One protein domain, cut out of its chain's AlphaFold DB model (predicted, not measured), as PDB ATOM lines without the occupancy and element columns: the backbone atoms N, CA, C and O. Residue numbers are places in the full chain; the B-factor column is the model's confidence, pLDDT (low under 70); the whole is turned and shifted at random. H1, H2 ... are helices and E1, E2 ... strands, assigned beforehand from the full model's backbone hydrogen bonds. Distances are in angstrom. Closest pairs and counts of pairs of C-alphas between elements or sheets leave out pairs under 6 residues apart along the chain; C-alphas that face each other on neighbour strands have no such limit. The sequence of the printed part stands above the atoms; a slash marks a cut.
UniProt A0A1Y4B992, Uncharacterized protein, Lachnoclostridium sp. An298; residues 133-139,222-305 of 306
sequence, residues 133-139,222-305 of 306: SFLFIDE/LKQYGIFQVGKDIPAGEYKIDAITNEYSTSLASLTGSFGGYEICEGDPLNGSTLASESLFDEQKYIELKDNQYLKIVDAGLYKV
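What this domain is: This is residues 133 to 139 and 222 to 305 of the 306 residues of an uncharacterized protein of Lachnoclostridium sp. An298 (UniProt A0A1Y4B992). What does a first look show? Two strongly twisted sheets lie face to face as a small sandwich, the larger of E1, E3, E4, E5 and E7, the smaller of E6, E2 and E8, with the strands of the one at 23 degrees to those of the other. At one end E4 bends by 93 degrees at residue 257, and the hairpin of E3 and E4 turns away there from the rest of the sandwich. What is it made of? The printed part has 91 residues, mostly strand, with named elements in the order H1, E1, E2, E3, E4, E5, E6, E7, E8. The larger sheet is branched, its neighbour pairs antiparallel; the smaller runs E6, E2, E8, all antiparallel. The whole is compact, with a radius of gyration of the C-alphas of 12.9 A and spans of 35 by 26 by 19 A.

How they stand to each other: How is the larger sheet built? Beside E4, residues 254 to 266, E3, residues 245 to 249, and E7, residues 293 to 298, lie on one side, and E5, residues 273 to 281, on the other side. N 246 and O 257, 2.9 A, N 263 and O 296, 2.9 A, and N 262 and O 278, 3.0 A, are within hydrogen-bond range. E1, residues 227 to 229, is antiparallel to E7, with N 228 and O 295 at 2.8 A. Which strands follow each other in it? E3, E4 and E5 form a meander, each strand the antiparallel neighbour of the one before, with two hairpins, E3 and E4, and E4 and E5. What faces it? E2, residues 237 to 243, is the inner strand between the edge strands E6, residues 284 to 289, and E8, residues 300 to 304; N 239 and O 287 are 2.9 A apart, N 240 and O 303 2.8 A. The closest C-alphas of E2 and E4 are those of Ala 243 and Gly 260, 4.5 A apart. Where is the helix? H1, residues 222 to 225, only grazes the larger sheet and is too short for any O i to N i+4 pair.

Where its parts are: Where do the elements begin and end? C-alpha 222 of H1 is at (206.259, 230.410, 297.701), and C-alpha 304 of E8 at (198.644, 217.970, 313.450). Which are longest? From first to last C-alpha E4 measures 32.0 A, E5 24.1 A and E2 19.2 A.

The domain as a whole: Is anything missing? Residues 140 to 221 are not printed, and C-alphas 139 and 222 are 15.0 A apart across the cut. How far does it reach? The two C-alphas farthest apart are those of Gly 237 and Ser 251, 37.4 A. Is confidence low anywhere? No printed residue is under 70.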
ATOM      1  N   SER A 133     197.077 227.170 308.017       93.44
ATOM      2  CA  SER A 133     195.936 227.300 307.104       93.44
ATOM      3  C   SER A 133     196.297 228.242 305.966       93.44
ATOM      4  O   SER A 133     196.979 229.240 306.201       93.44
ATOM      5  N   PHE A 134     195.799 227.966 304.765       94.44
ATOM      6  CA  PHE A 134     195.866 228.886 303.634       94.44
ATOM      7  C   PHE A 134     194.480 228.964 302.995       94.44
ATOM      8  O   PHE A 134     193.878 227.933 302.710       94.44
ATOM      9  N   LEU A 135     193.973 230.187 302.824       91.75
ATOM     10  CA  LEU A 135     192.673 230.434 302.204       91.75
ATOM     11  C   LEU A 135     192.860 230.568 300.692       91.75
ATOM     12  O   LEU A 135     192.651 229.616 299.954       91.75
ATOM     13  N   PHE A 136     193.335 231.724 300.236       90.31
ATOM     14  CA  PHE A 136     193.440 232.042 298.815       90.31
ATOM     15  C   PHE A 136     194.693 232.868 298.534       90.31
ATOM     16  O   PHE A 136     195.215 233.560 299.411       90.31
ATOM     17  N   ILE A 137     195.128 232.847 297.277       91.62
ATOM     18  CA  ILE A 137     196.176 233.735 296.772       91.62
ATOM     19  C   ILE A 137     195.625 235.172 296.736       91.62
ATOM     20  O   ILE A 137     194.535 235.405 296.211       91.62
ATOM     21  N   ASP A 138     196.374 236.145 297.266       90.31
ATOM     22  CA  ASP A 138     196.018 237.567 297.153       90.31
ATOM     23  C   ASP A 138     195.961 237.970 295.669       90.31
ATOM     24  O   ASP A 138     196.942 237.827 294.938       90.31
ATOM     25  N   GLU A 139     194.827 238.519 295.225       89.38
ATOM     26  CA  GLU A 139     194.587 238.976 293.848       89.38
ATOM     27  C   GLU A 139     195.692 239.924 293.334       89.38
ATOM     28  O   GLU A 139     196.032 239.909 292.151       89.38
ATOM     29  N   LEU A 222     207.343 231.233 298.243       95.12
ATOM     30  CA  LEU A 222     206.259 230.410 297.701       95.12
ATOM     31  C   LEU A 222     205.043 230.302 298.645       95.12
ATOM     32  O   LEU A 222     203.968 229.874 298.224       95.12
ATOM     33  N   LYS A 223     205.165 230.739 299.908       96.12
ATOM     34  CA  LYS A 223     204.096 230.610 300.916       96.12
ATOM     35  C   LYS A 223     202.938 231.574 300.672       96.12
ATOM     36  O   LYS A 223     201.809 231.264 301.035       96.12
ATOM     37  N   GLN A 224     203.195 232.706 300.008       95.75
ATOM     38  CA  GLN A 224     202.148 233.633 299.547       95.75
ATOM     39  C   GLN A 224     201.220 233.008 298.482       95.75
ATOM     40  O   GLN A 224     200.149 233.542 298.207       95.75
ATOM     41  N   TYR A 225     201.619 231.858 297.923       96.31
ATOM     42  CA  TYR A 225     200.853 231.046 296.979       96.31
ATOM     43  C   TYR A 225     200.388 229.698 297.571       96.31
ATOM     44  O   TYR A 225     200.009 228.798 296.829       96.31
ATOM     45  N   GLY A 226     200.452 229.522 298.896       96.62
ATOM     46  CA  GLY A 226     199.991 228.297 299.560       96.62
ATOM     47  C   GLY A 226     200.938 227.096 299.438       96.62
ATOM     48  O   GLY A 226     200.524 225.971 299.718       96.62
ATOM     49  N   ILE A 227     202.201 227.307 299.042       97.88
ATOM     50  CA  ILE A 227     203.208 226.246 298.883       97.88
ATOM     51  C   ILE A 227     204.239 226.300 300.021       97.88
ATOM     52  O   ILE A 227     204.869 227.329 300.272       97.88
ATOM     53  N   PHE A 228     204.460 225.160 300.678       98.06
ATOM     54  CA  PHE A 228     205.271 225.029 301.890       98.06
ATOM     55  C   PHE A 228     206.236 223.842 301.789       98.06
ATOM     56  O   PHE A 228     205.839 222.746 301.389       98.06
ATOM     57  N   GLN A 229     207.504 224.025 302.176       97.75
ATOM     58  CA  GLN A 229     208.500 222.950 302.151       97.75
ATOM     59  C   GLN A 229     208.500 222.158 303.466       97.75
ATOM     60  O   GLN A 229     208.730 222.709 304.548       97.75
ATOM     61  N   VAL A 230     208.291 220.846 303.379       98.25
ATOM     62  CA  VAL A 230     208.287 219.942 304.533       98.25
ATOM     63  C   VAL A 230     209.718 219.730 305.043       98.25
ATOM     64  O   VAL A 230     210.660 219.564 304.265       98.25
ATOM     65  N   GLY A 231     209.884 219.776 306.363       96.75
ATOM     66  CA  GLY A 231     211.173 219.812 307.061       96.75
ATOM     67  C   GLY A 231     211.740 221.226 307.263       96.75
ATOM     68  O   GLY A 231     212.772 221.381 307.916       96.75
ATOM     69  N   LYS A 232     211.074 222.265 306.732       95.75
ATOM     70  CA  LYS A 232     211.508 223.674 306.812       95.75
ATOM     71  C   LYS A 232     210.389 224.617 307.254       95.75
ATOM     72  O   LYS A 232     210.537 225.297 308.263       95.75
ATOM     73  N   ASP A 233     209.304 224.675 306.485       96.81
ATOM     74  CA  ASP A 233     208.158 225.559 306.734       96.81
ATOM     75  C   ASP A 233     207.056 224.828 307.535       96.81
ATOM     76  O   ASP A 233     206.356 225.448 308.332       96.81
ATOM     77  N   ILE A 234     206.956 223.501 307.378       96.38
ATOM     78  CA  ILE A 234     206.114 222.580 308.168       96.38
ATOM     79  C   ILE A 234     206.989 221.371 308.553       96.38
ATOM     80  O   ILE A 234     207.724 220.891 307.689       96.38
ATOM     81  N   PRO A 235     206.969 220.843 309.791       96.94
ATOM     82  CA  PRO A 235     207.685 219.605 310.109       96.94
ATOM     83  C   PRO A 235     207.025 218.374 309.459       96.94
ATOM     84  O   PRO A 235     205.820 218.356 309.221       96.94
ATOM     85  N   ALA A 236     207.804 217.323 309.197       98.06
ATOM     86  CA  ALA A 236     207.265 216.026 308.783       98.06
ATOM     87  C   ALA A 236     206.379 215.387 309.875       98.06
ATOM     88  O   ALA A 236     206.607 215.586 311.074       98.06
ATOM     89  N   GLY A 237     205.384 214.595 309.466       97.44
ATOM     90  CA  GLY A 237     204.445 213.926 310.371       97.44
ATOM     91  C   GLY A 237     203.096 213.581 309.735       97.44
ATOM     92  O   GLY A 237     202.880 213.792 308.541       97.44
ATOM     93  N   GLU A 238     202.184 213.054 310.553       98.12
ATOM     94  CA  GLU A 238     200.786 212.815 310.181       98.12
ATOM     95  C   GLU A 238     199.915 214.033 310.518       98.12
ATOM     96  O   GLU A 238     200.019 214.637 311.592       98.12
ATOM     97  N   TYR A 239     199.038 214.386 309.584       97.75
ATOM     98  CA  TYR A 239     198.167 215.550 309.663       97.75
ATOM     99  C   TYR A 239     196.752 215.198 309.223       97.75
ATOM    100  O   TYR A 239     196.553 214.424 308.288       97.75
ATOM    101  N   LYS A 240     195.762 215.829 309.852       97.00
ATOM    102  CA  LYS A 240     194.413 215.946 309.309       97.00
ATOM    103  C   LYS A 240     194.333 217.244 308.506       97.00
ATOM    104  O   LYS A 240     194.562 218.314 309.063       97.00
ATOM    105  N   ILE A 241     193.999 217.164 307.227       96.38
ATOM    106  CA  ILE A 241     193.617 218.317 306.411       96.38
ATOM    107  C   ILE A 241     192.088 218.420 306.348       96.38
ATOM    108  O   ILE A 241     191.399 217.401 306.382       96.38
ATOM    109  N   ASP A 242     191.566 219.640 306.319       93.75
ATOM    110  CA  ASP A 242     190.137 219.960 306.388       93.75
ATOM    111  C   ASP A 242     189.844 221.145 305.460       93.75
ATOM    112  O   ASP A 242     190.594 222.128 305.490       93.75
ATOM    113  N   ALA A 243     188.797 221.067 304.640       92.06
ATOM    114  CA  ALA A 243     188.365 222.194 303.814       92.06
ATOM    115  C   ALA A 243     187.736 223.301 304.670       92.06
ATOM    116  O   ALA A 243     187.032 223.027 305.646       92.06
ATOM    117  N   ILE A 244     187.979 224.561 304.311       88.25
ATOM    118  CA  ILE A 244     187.504 225.712 305.078       88.25
ATOM    119  C   ILE A 244     186.232 226.276 304.441       88.25
ATOM    120  O   ILE A 244     186.232 226.733 303.311       88.25
ATOM    121  N   THR A 245     185.132 226.335 305.195       82.38
ATOM    122  CA  THR A 245     183.907 226.976 304.693       82.38
ATOM    123  C   THR A 245     184.020 228.502 304.742       82.38
ATOM    124  O   THR A 245     184.131 229.071 305.832       82.38
ATOM    125  N   ASN A 246     183.948 229.178 303.593       79.12
ATOM    126  CA  ASN A 246     183.995 230.642 303.496       79.12
ATOM    127  C   ASN A 246     183.318 231.204 302.221       79.12
ATOM    128  O   ASN A 246     182.520 230.535 301.557       79.12
ATOM    129  N   GLU A 247     183.598 232.476 301.927       80.25
ATOM    130  CA  GLU A 247     183.230 233.177 300.699       80.25
ATOM    131  C   GLU A 247     184.498 233.746 300.037       80.25
ATOM    132  O   GLU A 247     185.157 234.623 300.597       80.25
ATOM    133  N   TYR A 248     184.817 233.274 298.830       75.19
ATOM    134  CA  TYR A 248     185.850 233.850 297.971       75.19
ATOM    135  C   TYR A 248     185.180 234.754 296.940       75.19
ATOM    136  O   TYR A 248     184.516 234.255 296.033       75.19
ATOM    137  N   SER A 249     185.341 236.073 297.052       78.00
ATOM    138  CA  SER A 249     184.723 237.034 296.128       78.00
ATOM    139  C   SER A 249     185.740 238.079 295.665       78.00
ATOM    140  O   SER A 249     186.168 238.938 296.434       78.00
ATOM    141  N   THR A 250     186.155 237.971 294.402       79.56
ATOM    142  CA  THR A 250     187.201 238.780 293.743       79.56
ATOM    143  C   THR A 250     186.737 239.233 292.356       79.56
ATOM    144  O   THR A 250     185.626 238.906 291.932       79.56
ATOM    145  N   SER A 251     187.569 239.963 291.596       80.50
ATOM    146  CA  SER A 251     187.244 240.227 290.180       80.50
ATOM    147  C   SER A 251     187.405 238.993 289.273       80.50
ATOM    148  O   SER A 251     186.930 239.002 288.136       80.50
ATOM    149  N   LEU A 252     188.041 237.928 289.781       81.31
ATOM    150  CA  LEU A 252     188.403 236.720 289.037       81.31
ATOM    151  C   LEU A 252     187.392 235.578 289.219       81.31
ATOM    152  O   LEU A 252     187.072 234.898 288.245       81.31
ATOM    153  N   ALA A 253     186.866 235.385 290.432       76.56
ATOM    154  CA  ALA A 253     185.762 234.466 290.722       76.56
ATOM    155  C   ALA A 253     184.962 234.906 291.963       76.56
ATOM    156  O   ALA A 253     185.470 235.629 292.820       76.56
ATOM    157  N   SER A 254     183.712 234.440 292.067       81.38
ATOM    158  CA  SER A 254     182.863 234.608 293.254       81.38
ATOM    159  C   SER A 254     182.191 233.274 293.596       81.38
ATOM    160  O   SER A 254     181.446 232.733 292.776       81.38
ATOM    161  N   LEU A 255     182.527 232.710 294.757       77.94
ATOM    162  CA  LEU A 255     182.169 231.366 295.219       77.94
ATOM    163  C   LEU A 255     181.921 231.373 296.737       77.94
ATOM    164  O   LEU A 255     182.544 232.132 297.477       77.94
ATOM    165  N   THR A 256     181.020 230.511 297.214       77.44
ATOM    166  CA  THR A 256     180.673 230.396 298.643       77.44
ATOM    167  C   THR A 256     180.399 228.937 298.991       77.44
ATOM    168  O   THR A 256     179.541 228.313 298.363       77.44
ATOM    169  N   GLY A 257     181.123 228.384 299.960       82.69
ATOM    170  CA  GLY A 257     181.100 226.956 300.288       82.69
ATOM    171  C   GLY A 257     182.391 226.518 300.976       82.69
ATOM    172  O   GLY A 257     183.106 227.362 301.505       82.69
ATOM    173  N   SER A 258     182.668 225.215 300.973       84.31
ATOM    174  CA  SER A 258     183.944 224.632 301.404       84.31
ATOM    175  C   SER A 258     184.592 223.978 300.183       84.31
ATOM    176  O   SER A 258     184.145 222.914 299.746       84.31
ATOM    177  N   PHE A 259     185.570 224.648 299.571       83.38
ATOM    178  CA  PHE A 259     186.120 224.299 298.256       83.38
ATOM    179  C   PHE A 259     187.633 224.064 298.326       83.38
ATOM    180  O   PHE A 259     188.368 224.529 297.466       83.38
ATOM    181  N   GLY A 260     188.090 223.325 299.337       90.12
ATOM    182  CA  GLY A 260     189.506 223.066 299.580       90.12
ATOM    183  C   GLY A 260     190.204 222.249 298.492       90.12
ATOM    184  O   GLY A 260     189.588 221.509 297.721       90.12
ATOM    185  N   GLY A 261     191.532 222.291 298.502       94.56
ATOM    186  CA  GLY A 261     192.377 221.397 297.719       94.56
ATOM    187  C   GLY A 261     193.782 221.270 298.295       94.56
ATOM    188  O   GLY A 261     194.305 222.190 298.929       94.56
ATOM    189  N   TYR A 262     194.416 220.119 298.069       97.25
ATOM    190  CA  TYR A 262     195.812 219.910 298.441       97.25
ATOM    191  C   TYR A 262     196.588 219.090 297.418       97.25
ATOM    192  O   TYR A 262     196.032 218.258 296.703       97.25
ATOM    193  N   GLU A 263     197.903 219.291 297.407       98.06
ATOM    194  CA  GLU A 263     198.839 218.533 296.589       98.06
ATOM    195  C   GLU A 263     200.162 218.313 297.321       98.06
ATOM    196  O   GLU A 263     200.690 219.217 297.963       98.06
ATOM    197  N   ILE A 264     200.709 217.105 297.211       98.38
ATOM    198  CA  ILE A 264     202.018 216.727 297.748       98.38
ATOM    199  C   ILE A 264     202.902 216.349 296.561       98.38
ATOM    200  O   ILE A 264     202.533 215.470 295.779       98.38
ATOM    201  N   CYS A 265     204.067 216.982 296.425       97.31
ATOM    202  CA  CYS A 265     205.015 216.698 295.343       97.31
ATOM    203  C   CYS A 265     206.477 216.666 295.819       97.31
ATOM    204  O   CYS A 265     206.820 217.201 296.876       97.31
ATOM    205  N   GLU A 266     207.338 216.017 295.033       96.94
ATOM    206  CA  GLU A 266     208.779 215.887 295.289       96.94
ATOM    207  C   GLU A 266     209.632 216.457 294.147       96.94
ATOM    208  O   GLU A 266     209.263 216.407 292.972       96.94
ATOM    209  N   GLY A 267     210.816 216.965 294.500       95.44
ATOM    210  CA  GLY A 267     211.797 217.524 293.568       95.44
ATOM    211  C   GLY A 267     211.649 219.032 293.376       95.44
ATOM    212  O   GLY A 267     212.507 219.780 293.833       95.44
ATOM    213  N   ASP A 268     210.572 219.465 292.722       95.31
ATOM    214  CA  ASP A 268     210.314 220.868 292.371       95.31
ATOM    215  C   ASP A 268     208.872 221.279 292.747       95.31
ATOM    216  O   ASP A 268     207.953 220.474 292.581       95.31
ATOM    217  N   PRO A 269     208.634 222.500 293.264       94.38
ATOM    218  CA  PRO A 269     207.307 222.921 293.714       94.38
ATOM    219  C   PRO A 269     206.282 223.166 292.594       94.38
ATOM    220  O   PRO A 269     205.092 223.169 292.896       94.38
ATOM    221  N   LEU A 270     206.679 223.363 291.331       95.69
ATOM    222  CA  LEU A 270     205.750 223.601 290.209       95.69
ATOM    223  C   LEU A 270     205.789 222.507 289.134       95.69
ATOM    224  O   LEU A 270     204.755 222.238 288.526       95.69
ATOM    225  N   ASN A 271     206.943 221.865 288.939       93.44
ATOM    226  CA  ASN A 271     207.200 220.827 287.929       93.44
ATOM    227  C   ASN A 271     207.693 219.492 288.538       93.44
ATOM    228  O   ASN A 271     208.285 218.653 287.852       93.44
ATOM    229  N   GLY A 272     207.493 219.290 289.844       92.06
ATOM    230  CA  GLY A 272     207.893 218.079 290.561       92.06
ATOM    231  C   GLY A 272     207.029 216.850 290.279       92.06
ATOM    232  O   GLY A 272     206.025 216.886 289.572       92.06
ATOM    233  N   SER A 273     207.408 215.725 290.886       95.06
ATOM    234  CA  SER A 273     206.611 214.495 290.838       95.06
ATOM    235  C   SER A 273     205.474 214.557 291.858       95.06
ATOM    236  O   SER A 273     205.719 214.466 293.061       95.06
ATOM    237  N   THR A 274     204.236 214.698 291.386       96.62
ATOM    238  CA  THR A 274     203.025 214.654 292.219       96.62
ATOM    239  C   THR A 274     202.820 213.263 292.825       96.62
ATOM    240  O   THR A 274     202.762 212.263 292.110       96.62
ATOM    241  N   LEU A 275     202.686 213.200 294.150       96.81
ATOM    242  CA  LEU A 275     202.437 211.977 294.923       96.81
ATOM    243  C   LEU A 275     200.958 211.813 295.289       96.81
ATOM    244  O   LEU A 275     200.439 210.699 295.311       96.81
ATOM    245  N   ALA A 276     200.290 212.931 295.572       96.44
ATOM    246  CA  ALA A 276     198.853 213.036 295.797       96.44
ATOM    247  C   ALA A 276     198.396 214.435 295.366       96.44
ATOM    248  O   ALA A 276     199.119 215.396 295.609       96.44
ATOM    249  N   SER A 277     197.218 214.555 294.753       95.12
ATOM    250  CA  SER A 277     196.562 215.842 294.482       95.12
ATOM    251  C   SER A 277     195.053 215.621 294.468       95.12
ATOM    252  O   SER A 277     194.559 214.841 293.652       95.12
ATOM    253  N   GLU A 278     194.324 216.234 295.402       93.19
ATOM    254  CA  GLU A 278     192.891 215.985 295.629       93.19
ATOM    255  C   GLU A 278     192.156 217.273 296.047       93.19
ATOM    256  O   GLU A 278     192.676 218.053 296.848       93.19
ATOM    257  N   SER A 279     190.944 217.484 295.521       93.44
ATOM    258  CA  SER A 279     190.003 218.496 296.030       93.44
ATOM    259  C   SER A 279     189.271 217.973 297.276       93.44
ATOM    260  O   SER A 279     189.052 216.769 297.420       93.44
ATOM    261  N   LEU A 280     188.866 218.881 298.161       89.56
ATOM    262  CA  LEU A 280     188.197 218.628 299.437       89.56
ATOM    263  C   LEU A 280     186.884 219.431 299.472       89.56
ATOM    264  O   LEU A 280     186.861 220.595 299.863       89.56
ATOM    265  N   PHE A 281     185.777 218.822 299.042       88.19
ATOM    266  CA  PHE A 281     184.466 219.483 298.969       88.19
ATOM    267  C   PHE A 281     183.611 219.112 300.185       88.19
ATOM    268  O   PHE A 281     183.069 218.011 300.232       88.19
ATOM    269  N   ASP A 282     183.524 220.003 301.179       85.62
ATOM    270  CA  ASP A 282     182.988 219.701 302.524       85.62
ATOM    271  C   ASP A 282     183.658 218.464 303.192       85.62
ATOM    272  O   ASP A 282     183.051 217.772 304.016       85.62
ATOM    273  N   GLU A 283     184.915 218.162 302.834       88.69
ATOM    274  CA  GLU A 283     185.631 216.940 303.232       88.69
ATOM    275  C   GLU A 283     186.928 217.196 304.026       88.69
ATOM    276  O   GLU A 283     187.617 218.203 303.863       88.69
ATOM    277  N   GLN A 284     187.282 216.211 304.861       92.50
ATOM    278  CA  GLN A 284     188.519 216.149 305.647       92.50
ATOM    279  C   GLN A 284     189.249 214.826 305.389       92.50
ATOM    280  O   GLN A 284     188.615 213.782 305.211       92.50
ATOM    281  N   LYS A 285     190.584 214.835 305.437       95.25
ATOM    282  CA  LYS A 285     191.418 213.661 305.145       95.25
ATOM    283  C   LYS A 285     192.656 213.592 306.041       95.25
ATOM    284  O   LYS A 285     193.123 214.609 306.533       95.25
ATOM    285  N   TYR A 286     193.208 212.395 306.241       96.81
ATOM    286  CA  TYR A 286     194.533 212.222 306.847       96.81
ATOM    287  C   TYR A 286     195.612 212.113 305.765       96.81
ATOM    288  O   TYR A 286     195.443 211.360 304.802       96.81
ATOM    289  N   ILE A 287     196.713 212.845 305.938       97.75
ATOM    290  CA  ILE A 287     197.879 212.861 305.046       97.75
ATOM    291  C   ILE A 287     199.177 212.668 305.845       97.75
ATOM    292  O   ILE A 287     199.271 213.055 307.009       97.75
ATOM    293  N   GLU A 288     200.184 212.079 305.205       97.94
ATOM    294  CA  GLU A 288     201.536 211.894 305.747       97.94
ATOM    295  C   GLU A 288     202.500 212.805 304.970       97.94
ATOM    296  O   GLU A 288     202.556 212.730 303.742       97.94
ATOM    297  N   LEU A 289     203.252 213.654 305.674       98.25
ATOM    298  CA  LEU A 289     204.230 214.583 305.096       98.25
ATOM    299  C   LEU A 289     205.655 214.170 305.484       98.25
ATOM    300  O   LEU A 289     205.917 213.885 306.653       98.25
ATOM    301  N   LYS A 290     206.585 214.164 304.521       98.31
ATOM    302  CA  LYS A 290     207.992 213.744 304.702       98.31
ATOM    303  C   LYS A 290     208.964 214.853 304.319       98.31
ATOM    304  O   LYS A 290     208.691 215.636 303.415       98.31
ATOM    305  N   ASP A 291     210.110 214.915 304.995       98.38
ATOM    306  CA  ASP A 291     211.110 215.964 304.767       98.38
ATOM    307  C   ASP A 291     211.535 216.044 303.290       98.38
ATOM    308  O   ASP A 291     211.811 215.024 302.656       98.38
ATOM    309  N   ASN A 292     211.681 217.270 302.777       96.31
ATOM    310  CA  ASN A 292     211.975 217.615 301.376       96.31
ATOM    311  C   ASN A 292     210.813 217.429 300.376       96.31
ATOM    312  O   ASN A 292     211.006 217.684 299.187       96.31
ATOM    313  N   GLN A 293     209.613 217.060 300.831       98.44
ATOM    314  CA  GLN A 293     208.387 217.221 300.042       98.44
ATOM    315  C   GLN A 293     207.927 218.687 300.033       98.44
ATOM    316  O   GLN A 293     208.295 219.474 300.910       98.44
ATOM    317  N   TYR A 294     207.073 219.042 299.077       98.38
ATOM    318  CA  TYR A 294     206.295 220.279 299.099       98.38
ATOM    319  C   TYR A 294     204.815 219.950 299.287       98.38
ATOM    320  O   TYR A 294     204.272 219.123 298.554       98.38
ATOM    321  N   LEU A 295     204.173 220.629 300.240       98.38
ATOM    322  CA  LEU A 295     202.719 220.680 300.369       98.38
ATOM    323  C   LEU A 295     202.220 221.965 299.703       98.38
ATOM    324  O   LEU A 295     202.657 223.055 300.071       98.38
ATOM    325  N   LYS A 296     201.285 221.836 298.764       98.19
ATOM    326  CA  LYS A 296     200.467 222.930 298.230       98.19
ATOM    327  C   LYS A 296     199.081 222.808 298.853       98.19
ATOM    328  O   LYS A 296     198.537 221.703 298.876       98.19
ATOM    329  N   ILE A 297     198.517 223.904 299.341       96.94
ATOM    330  CA  ILE A 297     197.148 223.962 299.868       96.94
ATOM    331  C   ILE A 297     196.440 225.232 299.416       96.94
ATOM    332  O   ILE A 297     197.047 226.296 299.324       96.94
ATOM    333  N   VAL A 298     195.139 225.103 299.195       94.88
ATOM    334  CA  VAL A 298     194.202 226.202 298.965       94.88
ATOM    335  C   VAL A 298     192.873 225.846 299.631       94.88
ATOM    336  O   VAL A 298     192.532 224.669 299.756       94.88
ATOM    337  N   ASP A 299     192.213 226.860 300.178       92.69
ATOM    338  CA  ASP A 299     190.981 226.794 300.963       92.69
ATOM    339  C   ASP A 299     190.955 225.672 302.032       92.69
ATOM    340  O   ASP A 299     189.982 224.933 302.201       92.69
ATOM    341  N   ALA A 300     192.077 225.504 302.750       94.62
ATOM    342  CA  ALA A 300     192.295 224.363 303.641       94.62
ATOM    343  C   ALA A 300     193.068 224.688 304.933       94.62
ATOM    344  O   ALA A 300     194.008 225.492 304.971       94.62
ATOM    345  N   GLY A 301     192.683 223.993 306.007       95.06
ATOM    346  CA  GLY A 301     193.339 223.986 307.311       95.06
ATOM    347  C   GLY A 301     194.039 222.653 307.576       95.06
ATOM    348  O   GLY A 301     193.474 221.583 307.352       95.06
ATOM    349  N   LEU A 302     195.269 222.713 308.078       96.38
ATOM    350  CA  LEU A 302     196.117 221.569 308.389       96.38
ATOM    351  C   LEU A 302     196.312 221.458 309.907       96.38
ATOM    352  O   LEU A 302     196.895 222.337 310.543       96.38
ATOM    353  N   TYR A 303     195.855 220.354 310.486       95.38
ATOM    354  CA  TYR A 303     195.835 220.083 311.921       95.38
ATOM    355  C   TYR A 303     196.746 218.894 312.214       95.38
ATOM    356  O   TYR A 303     196.572 217.820 311.639       95.38
ATOM    357  N   LYS A 304     197.745 219.067 313.081       93.44
ATOM    358  CA  LYS A 304     198.644 217.970 313.450       93.44
ATOM    359  C   LYS A 304     197.899 216.873 314.225       93.44
ATOM    360  O   LYS A 304     197.020 217.179 315.029       93.44
ATOM    361  N   VAL A 305     198.267 215.614 313.991       91.00
ATOM    362  CA  VAL A 305     197.858 214.473 314.825       91.00
ATOM    363  C   VAL A 305     198.929 214.221 315.901       91.00
ATOM    364  O   VAL A 305     200.126 214.251 315.596       91.00
TER     365      VAL A 305